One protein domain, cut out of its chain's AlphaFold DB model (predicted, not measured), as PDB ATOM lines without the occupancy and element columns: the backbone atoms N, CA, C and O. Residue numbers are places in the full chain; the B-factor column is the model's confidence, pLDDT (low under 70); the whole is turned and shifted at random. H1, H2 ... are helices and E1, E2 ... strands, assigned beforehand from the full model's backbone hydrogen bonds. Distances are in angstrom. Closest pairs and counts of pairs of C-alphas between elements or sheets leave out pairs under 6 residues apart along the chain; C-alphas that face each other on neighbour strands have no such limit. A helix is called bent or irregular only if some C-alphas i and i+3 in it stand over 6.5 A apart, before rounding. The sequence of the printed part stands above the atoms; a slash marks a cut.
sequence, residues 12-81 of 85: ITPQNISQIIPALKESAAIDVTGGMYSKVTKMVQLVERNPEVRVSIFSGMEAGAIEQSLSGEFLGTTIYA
ATOM      1  N   ILE A  12      16.289  -1.532 150.209       86.44
ATOM      2  CA  ILE A  12      16.844  -0.900 151.411       86.44
ATOM      3  C   ILE A  12      15.698  -0.582 152.374       86.44
ATOM      4  O   ILE A  12      14.670  -0.026 152.000       86.44
ATOM      5  N   THR A  13      15.898  -0.890 153.645       87.44
ATOM      6  CA  THR A  13      14.974  -0.610 154.738       87.44
ATOM      7  C   THR A  13      15.728   0.028 155.905       87.44
ATOM      8  O   THR A  13      16.945  -0.143 156.032       87.44
ATOM      9  N   PRO A  14      15.038   0.733 156.816       84.94
ATOM     10  CA  PRO A  14      15.664   1.275 158.025       84.94
ATOM     11  C   PRO A  14      16.349   0.206 158.891       84.94
ATOM     12  O   PRO A  14      17.273   0.506 159.639       84.94
ATOM     13  N   GLN A  15      15.929  -1.056 158.772       85.38
ATOM     14  CA  GLN A  15      16.511  -2.174 159.512       85.38
ATOM     15  C   GLN A  15      17.799  -2.701 158.867       85.38
ATOM     16  O   GLN A  15      18.738  -3.059 159.576       85.38
ATOM     17  N   ASN A  16      17.869  -2.738 157.530       84.12
ATOM     18  CA  ASN A  16      19.018  -3.289 156.807       84.12
ATOM     19  C   ASN A  16      20.076  -2.229 156.441       84.12
ATOM     20  O   ASN A  16      21.213  -2.580 156.116       84.12
ATOM     21  N   ILE A  17      19.745  -0.933 156.540       82.31
ATOM     22  CA  ILE A  17      20.628   0.164 156.127       82.31
ATOM     23  C   ILE A  17      21.990   0.111 156.822       82.31
ATOM     24  O   ILE A  17      23.013   0.335 156.182       82.31
ATOM     25  N   SER A  18      22.037  -0.256 158.103       81.44
ATOM     26  CA  SER A  18      23.283  -0.361 158.875       81.44
ATOM     27  C   SER A  18      24.247  -1.405 158.302       81.44
ATOM     28  O   SER A  18      25.460  -1.231 158.395       81.44
ATOM     29  N   GLN A  19      23.723  -2.461 157.672       80.62
ATOM     30  CA  GLN A  19      24.513  -3.495 156.997       80.62
ATOM     31  C   GLN A  19      24.900  -3.088 155.567       80.62
ATOM     32  O   GLN A  19      25.898  -3.566 155.037       80.62
ATOM     33  N   ILE A  20      24.134  -2.182 154.957       78.00
ATOM     34  CA  ILE A  20      24.310  -1.714 153.577       78.00
ATOM     35  C   ILE A  20      25.247  -0.499 153.488       78.00
ATOM     36  O   ILE A  20      25.990  -0.360 152.519       78.00
ATOM     37  N   ILE A  21      25.272   0.366 154.505       75.50
ATOM     38  CA  ILE A  21      26.175   1.524 154.597       75.50
ATOM     39  C   ILE A  21      27.648   1.183 154.318       75.50
ATOM     40  O   ILE A  21      28.259   1.934 153.554       75.50
ATOM     41  N   PRO A  22      28.256   0.126 154.896       73.31
ATOM     42  CA  PRO A  22      29.640  -0.218 154.577       73.31
ATOM     43  C   PRO A  22      29.821  -0.541 153.088       73.31
ATOM     44  O   PRO A  22      30.716   0.025 152.467       73.31
ATOM     45  N   ALA A  23      28.904  -1.300 152.479       72.25
ATOM     46  CA  ALA A  23      28.942  -1.602 151.046       72.25
ATOM     47  C   ALA A  23      28.758  -0.347 150.167       72.25
ATOM     48  O   ALA A  23      29.425  -0.203 149.145       72.25
ATOM     49  N   LEU A  24      27.907   0.603 150.578       68.38
ATOM     50  CA  LEU A  24      27.741   1.893 149.893       68.38
ATOM     51  C   LEU A  24      28.986   2.784 150.011       68.38
ATOM     52  O   LEU A  24      29.299   3.522 149.080       68.38
ATOM     53  N   LYS A  25      29.697   2.723 151.143       63.44
ATOM     54  CA  LYS A  25      30.965   3.435 151.352       63.44
ATOM     55  C   LYS A  25      32.120   2.796 150.584       63.44
ATOM     56  O   LYS A  25      32.966   3.524 150.085       63.44
ATOM     57  N   GLU A  26      32.161   1.473 150.454       57.12
ATOM     58  CA  GLU A  26      33.151   0.777 149.618       57.12
ATOM     59  C   GLU A  26      32.872   0.974 148.120       57.12
ATOM     60  O   GLU A  26      33.799   1.108 147.322       57.12
ATOM     61  N   SER A  27      31.597   1.128 147.742       54.31
ATOM     62  CA  SER A  27      31.168   1.551 146.402       54.31
ATOM     63  C   SER A  27      31.521   3.016 146.072       54.31
ATOM     64  O   SER A  27      31.200   3.499 144.986       54.31
ATOM     65  N   ALA A  28      32.257   3.724 146.941       48.12
ATOM     66  CA  ALA A  28      32.780   5.077 146.705       48.12
ATOM     67  C   ALA A  28      33.625   5.226 145.423       48.12
ATOM     68  O   ALA A  28      33.890   6.348 144.998       48.12
ATOM     69  N   ALA A  29      34.013   4.128 144.768       46.25
ATOM     70  CA  ALA A  29      34.608   4.173 143.434       46.25
ATOM     71  C   ALA A  29      33.621   4.614 142.326       46.25
ATOM     72  O   ALA A  29      34.066   5.120 141.301       46.25
ATOM     73  N   ILE A  30      32.303   4.448 142.513       52.72
ATOM     74  CA  ILE A  30      31.258   4.897 141.566       52.72
ATOM     75  C   ILE A  30      30.727   6.294 141.902       52.72
ATOM     76  O   ILE A  30      30.290   7.006 141.001       52.72
ATOM     77  N   ASP A  31      30.804   6.718 143.165       47.97
ATOM     78  CA  ASP A  31      30.328   8.035 143.584       47.97
ATOM     79  C   ASP A  31      31.388   8.803 144.383       47.97
ATOM     80  O   ASP A  31      31.405   8.830 145.614       47.97
ATOM     81  N   VAL A  32      32.256   9.497 143.646       44.50
ATOM     82  CA  VAL A  32      33.330  10.367 144.156       44.50
ATOM     83  C   VAL A  32      32.831  11.624 144.899       44.50
ATOM     84  O   VAL A  32      33.631  12.486 145.251       44.50
ATOM     85  N   THR A  33      31.522  11.753 145.161       52.09
ATOM     86  CA  THR A  33      30.919  12.942 145.799       52.09
ATOM     87  C   THR A  33      30.232  12.674 147.143       52.09
ATOM     88  O   THR A  33      29.815  13.619 147.812       52.09
ATOM     89  N   GLY A  34      30.084  11.408 147.564       57.34
ATOM     90  CA  GLY A  34      29.278  11.053 148.745       57.34
ATOM     91  C   GLY A  34      27.775  11.339 148.578       57.34
ATOM     92  O   GLY A  34      27.002  11.301 149.542       57.34
ATOM     93  N   GLY A  35      27.344  11.624 147.350       68.00
ATOM     94  CA  GLY A  35      25.977  11.941 146.986       68.00
ATOM     95  C   GLY A  35      25.021  10.759 147.127       68.00
ATOM     96  O   GLY A  35      23.869  10.991 147.482       68.00
ATOM     97  N   MET A  36      25.459   9.525 146.878       73.81
ATOM     98  CA  MET A  36      24.662   8.302 146.983       73.81
ATOM     99  C   MET A  36      24.423   7.938 148.445       73.81
ATOM    100  O   MET A  36      23.276   7.754 148.840       73.81
ATOM    101  N   TYR A  37      25.470   7.948 149.276       76.19
ATOM    102  CA  TYR A  37      25.330   7.765 150.723       76.19
ATOM    103  C   TYR A  37      24.351   8.790 151.314       76.19
ATOM    104  O   TYR A  37      23.385   8.417 151.975       76.19
ATOM    105  N   SER A  38      24.538  10.079 151.003       78.69
ATOM    106  CA  SER A  38      23.651  11.134 151.506       78.69
ATOM    107  C   SER A  38      22.206  10.967 151.023       78.69
ATOM    108  O   SER A  38      21.279  11.161 151.810       78.69
ATOM    109  N   LYS A  39      21.997  10.583 149.753       82.06
ATOM    110  CA  LYS A  39      20.661  10.305 149.203       82.06
ATOM    111  C   LYS A  39      20.010   9.139 149.933       82.06
ATOM    112  O   LYS A  39      18.921   9.317 150.461       82.06
ATOM    113  N   VAL A  40      20.687   7.997 150.046       83.38
ATOM    114  CA  VAL A  40      20.138   6.818 150.727       83.38
ATOM    115  C   VAL A  40      19.798   7.143 152.179       83.38
ATOM    116  O   VAL A  40      18.671   6.907 152.591       83.38
ATOM    117  N   THR A  41      20.708   7.753 152.945       83.69
ATOM    118  CA  THR A  41      20.440   8.089 154.354       83.69
ATOM    119  C   THR A  41      19.246   9.034 154.510       83.69
ATOM    120  O   THR A  41      18.398   8.799 155.367       83.69
ATOM    121  N   LYS A  42      19.134  10.075 153.672       85.81
ATOM    122  CA  LYS A  42      17.991  11.003 153.712       85.81
ATOM    123  C   LYS A  42      16.675  10.311 153.362       85.81
ATOM    124  O   LYS A  42      15.664  10.580 154.003       85.81
ATOM    125  N   MET A  43      16.688   9.417 152.375       89.31
ATOM    126  CA  MET A  43      15.491   8.688 151.952       89.31
ATOM    127  C   MET A  43      15.076   7.634 152.977       89.31
ATOM    128  O   MET A  43      13.890   7.500 153.251       89.31
ATOM    129  N   VAL A  44      16.031   6.965 153.627       87.50
ATOM    130  CA  VAL A  44      15.754   6.057 154.748       87.50
ATOM    131  C   VAL A  44      15.095   6.807 155.908       87.50
ATOM    132  O   VAL A  44      14.068   6.366 156.408       87.50
ATOM    133  N   GLN A  45      15.613   7.980 156.287       88.94
ATOM    134  CA  GLN A  45      14.974   8.822 157.308       88.94
ATOM    135  C   GLN A  45      13.571   9.288 156.901       88.94
ATOM    136  O   GLN A  45      12.701   9.458 157.756       88.94
ATOM    137  N   LEU A  46      13.341   9.518 155.606       89.12
ATOM    138  CA  LEU A  46      12.038   9.921 155.088       89.12
ATOM    139  C   LEU A  46      11.011   8.792 155.217       89.12
ATOM    140  O   LEU A  46       9.919   9.046 155.728       89.12
ATOM    141  N   VAL A  47      11.363   7.570 154.801       90.19
ATOM    142  CA  VAL A  47      10.463   6.407 154.902       90.19
ATOM    143  C   VAL A  47      10.286   5.947 156.348       90.19
ATOM    144  O   VAL A  47       9.209   5.498 156.713       90.19
ATOM    145  N   GLU A  48      11.292   6.116 157.210       87.75
ATOM    146  CA  GLU A  48      11.169   5.824 158.643       87.75
ATOM    147  C   GLU A  48      10.122   6.724 159.317       87.75
ATOM    148  O   GLU A  48       9.351   6.268 160.157       87.75
ATOM    149  N   ARG A  49      10.050   7.999 158.912       89.81
ATOM    150  CA  ARG A  49       9.039   8.949 159.402       89.81
ATOM    151  C   ARG A  49       7.678   8.783 158.730       89.81
ATOM    152  O   ARG A  49       6.673   9.153 159.327       89.81
ATOM    153  N   ASN A  50       7.648   8.270 157.501       89.44
ATOM    154  CA  ASN A  50       6.441   8.096 156.696       89.44
ATOM    155  C   ASN A  50       6.445   6.680 156.097       89.44
ATOM    156  O   ASN A  50       6.874   6.504 154.954       89.44
ATOM    157  N   PRO A  51       5.994   5.663 156.851       85.50
ATOM    158  CA  PRO A  51       6.136   4.262 156.450       85.50
ATOM    159  C   PRO A  51       5.344   3.879 155.192       85.50
ATOM    160  O   PRO A  51       5.634   2.867 154.556       85.50
ATOM    161  N   GLU A  52       4.374   4.706 154.820       85.88
ATOM    162  CA  GLU A  52       3.566   4.624 153.603       85.88
ATOM    163  C   GLU A  52       4.290   5.141 152.343       85.88
ATOM    164  O   GLU A  52       3.839   4.891 151.226       85.88
ATOM    165  N   VAL A  53       5.443   5.804 152.491       86.69
ATOM    166  CA  VAL A  53       6.239   6.307 151.364       86.69
ATOM    167  C   VAL A  53       7.264   5.272 150.906       86.69
ATOM    168  O   VAL A  53       7.953   4.637 151.706       86.69
ATOM    169  N   ARG A  54       7.417   5.158 149.584       86.50
ATOM    170  CA  ARG A  54       8.491   4.404 148.931       86.50
ATOM    171  C   ARG A  54       9.327   5.334 148.077       86.50
ATOM    172  O   ARG A  54       8.800   6.238 147.434       86.50
ATOM    173  N   VAL A  55      10.626   5.082 148.045       87.31
ATOM    174  CA  VAL A  55      11.568   5.830 147.215       87.31
ATOM    175  C   VAL A  55      12.307   4.853 146.321       87.31
ATOM    176  O   VAL A  55      12.802   3.848 146.806       87.31
ATOM    177  N   SER A  56      12.423   5.141 145.031       86.38
ATOM    178  CA  SER A  56      13.256   4.366 144.110       86.38
ATOM    179  C   SER A  56      14.419   5.235 143.635       86.38
ATOM    180  O   SER A  56      14.242   6.408 143.299       86.38
ATOM    181  N   ILE A  57      15.626   4.676 143.679       82.94
ATOM    182  CA  ILE A  57      16.846   5.283 143.156       82.94
ATOM    183  C   ILE A  57      17.268   4.478 141.930       82.94
ATOM    184  O   ILE A  57      17.651   3.314 142.041       82.94
ATOM    185  N   PHE A  58      17.224   5.121 140.768       82.31
ATOM    186  CA  PHE A  58      17.529   4.514 139.478       82.31
ATOM    187  C   PHE A  58      18.293   5.487 138.577       82.31
ATOM    188  O   PHE A  58      18.369   6.690 138.844       82.31
ATOM    189  N   SER A  59      18.879   4.957 137.502       78.44
ATOM    190  CA  SER A  59      19.544   5.774 136.492       78.44
ATOM    191  C   SER A  59      18.518   6.355 135.523       78.44
ATOM    192  O   SER A  59      17.891   5.629 134.758       78.44
ATOM    193  N   GLY A  60      18.394   7.682 135.495       76.69
ATOM    194  CA  GLY A  60      17.588   8.379 134.485       76.69
ATOM    195  C   GLY A  60      18.204   8.377 133.079       76.69
ATOM    196  O   GLY A  60      17.645   8.991 132.178       76.69
ATOM    197  N   MET A  61      19.367   7.739 132.888       77.00
ATOM    198  CA  MET A  61      20.007   7.607 131.574       77.00
ATOM    199  C   MET A  61      19.350   6.523 130.710       77.00
ATOM    200  O   MET A  61      19.545   6.515 129.496       77.00
ATOM    201  N   GLU A  62      18.587   5.613 131.319       75.50
ATOM    202  CA  GLU A  62      17.817   4.609 130.591       75.50
ATOM    203  C   GLU A  62      16.539   5.232 130.018       75.50
ATOM    204  O   GLU A  62      15.707   5.796 130.734       75.50
ATOM    205  N   ALA A  63      16.388   5.137 128.697       80.00
ATOM    206  CA  ALA A  63      15.187   5.596 128.012       80.00
ATOM    207  C   ALA A  63      13.963   4.818 128.525       80.00
ATOM    208  O   ALA A  63      13.985   3.591 128.591       80.00
ATOM    209  N   GLY A  64      12.900   5.534 128.900       81.25
ATOM    210  CA  GLY A  64      11.682   4.947 129.469       81.25
ATOM    211  C   GLY A  64      11.723   4.704 130.983       81.25
ATOM    212  O   GLY A  64      10.671   4.472 131.569       81.25
ATOM    213  N   ALA A  65      12.876   4.845 131.653       80.94
ATOM    214  CA  ALA A  65      12.973   4.611 133.099       80.94
ATOM    215  C   ALA A  65      12.101   5.576 133.923       80.94
ATOM    216  O   ALA A  65      11.517   5.202 134.937       80.94
ATOM    217  N   ILE A  66      11.966   6.823 133.465       82.88
ATOM    218  CA  ILE A  66      11.109   7.823 134.119       82.88
ATOM    219  C   ILE A  66       9.628   7.454 133.955       82.88
ATOM    220  O   ILE A  66       8.871   7.516 134.919       82.88
ATOM    221  N   GLU A  67       9.212   7.046 132.753       84.38
ATOM    222  CA  GLU A  67       7.821   6.664 132.467       84.38
ATOM    223  C   GLU A  67       7.413   5.401 133.233       84.38
ATOM    224  O   GLU A  67       6.330   5.354 133.816       84.38
ATOM    225  N   GLN A  68       8.303   4.407 133.298       82.50
ATOM    226  CA  GLN A  68       8.121   3.191 134.093       82.50
ATOM    227  C   GLN A  68       8.020   3.517 135.589       82.50
ATOM    228  O   GLN A  68       7.083   3.077 136.256       82.50
ATOM    229  N   SER A  69       8.910   4.379 136.098       82.50
ATOM    230  CA  SER A  69       8.874   4.819 137.496       82.50
ATOM    231  C   SER A  69       7.568   5.526 137.862       82.50
ATOM    232  O   SER A  69       6.983   5.248 138.910       82.50
ATOM    233  N   LEU A  70       7.060   6.389 136.980       81.25
ATOM    234  CA  LEU A  70       5.775   7.066 137.168       81.25
ATOM    235  C   LEU A  70       4.571   6.126 137.019       81.25
ATOM    236  O   LEU A  70       3.532   6.372 137.627       81.25
ATOM    237  N   SER A  71       4.715   5.044 136.253       83.56
ATOM    238  CA  SER A  71       3.689   4.003 136.099       83.56
ATOM    239  C   SER A  71       3.617   3.046 137.296       83.56
ATOM    240  O   SER A  71       2.739   2.187 137.341       83.56
ATOM    241  N   GLY A  72       4.505   3.207 138.284       77.38
ATOM    242  CA  GLY A  72       4.552   2.394 139.499       77.38
ATOM    243  C   GLY A  72       5.576   1.259 139.463       77.38
ATOM    244  O   GLY A  72       5.611   0.461 140.400       77.38
ATOM    245  N   GLU A  73       6.423   1.178 138.432       77.88
ATOM    246  CA  GLU A  73       7.546   0.240 138.429       77.88
ATOM    247  C   GLU A  73       8.712   0.783 139.259       77.88
ATOM    248  O   GLU A  73       9.233   1.875 139.030       77.88
ATOM    249  N   PHE A  74       9.155   0.007 140.246       77.38
ATOM    250  CA  PHE A  74      10.295   0.383 141.072       77.38
ATOM    251  C   PHE A  74      11.593  -0.105 140.430       77.38
ATOM    252  O   PHE A  74      11.990  -1.259 140.584       77.38
ATOM    253  N   LEU A  75      12.256   0.788 139.698       76.44
ATOM    254  CA  LEU A  75      13.530   0.501 139.044       76.44
ATOM    255  C   LEU A  75      14.710   0.685 140.009       76.44
ATOM    256  O   LEU A  75      14.674   1.510 140.925       76.44
ATOM    257  N   GLY A  76      15.788  -0.068 139.788       81.75
ATOM    258  CA  GLY A  76      17.020   0.059 140.566       81.75
ATOM    259  C   GLY A  76      16.855  -0.332 142.038       81.75
ATOM    260  O   GLY A  76      16.483  -1.460 142.355       81.75
ATOM    261  N   THR A  77      17.191   0.593 142.938       83.94
ATOM    262  CA  THR A  77      17.182   0.374 144.388       83.94
ATOM    263  C   THR A  77      15.946   0.993 145.020       83.94
ATOM    264  O   THR A  77      15.783   2.213 145.009       83.94
ATOM    265  N   THR A  78      15.114   0.172 145.652       87.38
ATOM    266  CA  THR A  78      13.898   0.632 146.330       87.38
ATOM    267  C   THR A  78      14.120   0.752 147.829       87.38
ATOM    268  O   THR A  78      14.630  -0.162 148.465       87.38
ATOM    269  N   ILE A  79      13.714   1.874 148.404       88.75
ATOM    270  CA  ILE A  79      13.797   2.195 149.822       88.75
ATOM    271  C   ILE A  79      12.378   2.274 150.380       88.75
ATOM    272  O   ILE A  79      11.561   3.058 149.891       88.75
ATOM    273  N   TYR A  80      12.079   1.476 151.400       88.75
ATOM    274  CA  TYR A  80      10.765   1.437 152.040       88.75
ATOM    275  C   TYR A  80      10.888   1.046 153.518       88.75
ATOM    276  O   TYR A  80      11.848   0.389 153.920       88.75
ATOM    277  N   ALA A  81       9.922   1.445 154.348       84.31
ATOM    278  CA  ALA A  81       9.902   1.057 155.761       84.31
ATOM    279  C   ALA A  81       9.196  -0.284 156.001       84.31
ATOM    280  O   ALA A  81       9.640  -1.070 156.835       84.31
TER     281      ALA A  81
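AT A GLANCE: This is residues 12 to 81 of the 85 residues of an uncharacterized protein of Anaerolineae bacterium (UniProt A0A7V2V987). A two-stranded antiparallel pair, E1 and E2, stands in the middle of a flat model, with the helical hairpin H1 and H2 on one side and short H3 on the other. The 70 printed residues hold, in order, H1, H2, E1, H3 and E2, mostly helix. The whole is compact, with a radius of gyration of the C-alphas of 12.6 A, and spans 31 by 29 by 15 A.

IN THESE COORDINATES: H1, residues 17 to 29, begins at C-alpha (20.628, 0.164, 156.127) and is 19.3 A long; it is irregular, C-alphas 26 and 29 being 7.2 A apart. H2, residues 35 to 49, is 21.2 A long. E1 is residues 54 to 57, 10.2 A; H3 is residues 65 to 70, 8.6 A; E2, residues 77 to 80, 10.0 A, ends at C-alpha (10.765, 1.437, 152.040).

HOW THE PARTS SIT: H1 and H2 touch, closest at the C-alphas of Leu 24 and Tyr 37, 6.4 A, at a shallow tilt of 18 degrees, opposite ways. The closest C-alphas of H2 and E2, Val 47 and Tyr 80, are 5.7 A apart. E1 and E2 are antiparallel at 161 degrees; N 79 and O 55, 2.7 A, are within hydrogen-bond range. H3 and H2 are apart. Every O i to N i+4 pair is within range in H2 and H3, and 5 of 9 in H1.

THE WHOLE: The farthest C-alphas, Ala 29 and Glu 52, are 32.7 A apart. The printed part has no cut and no long link. Residues 24 to 35 have pLDDT under 70.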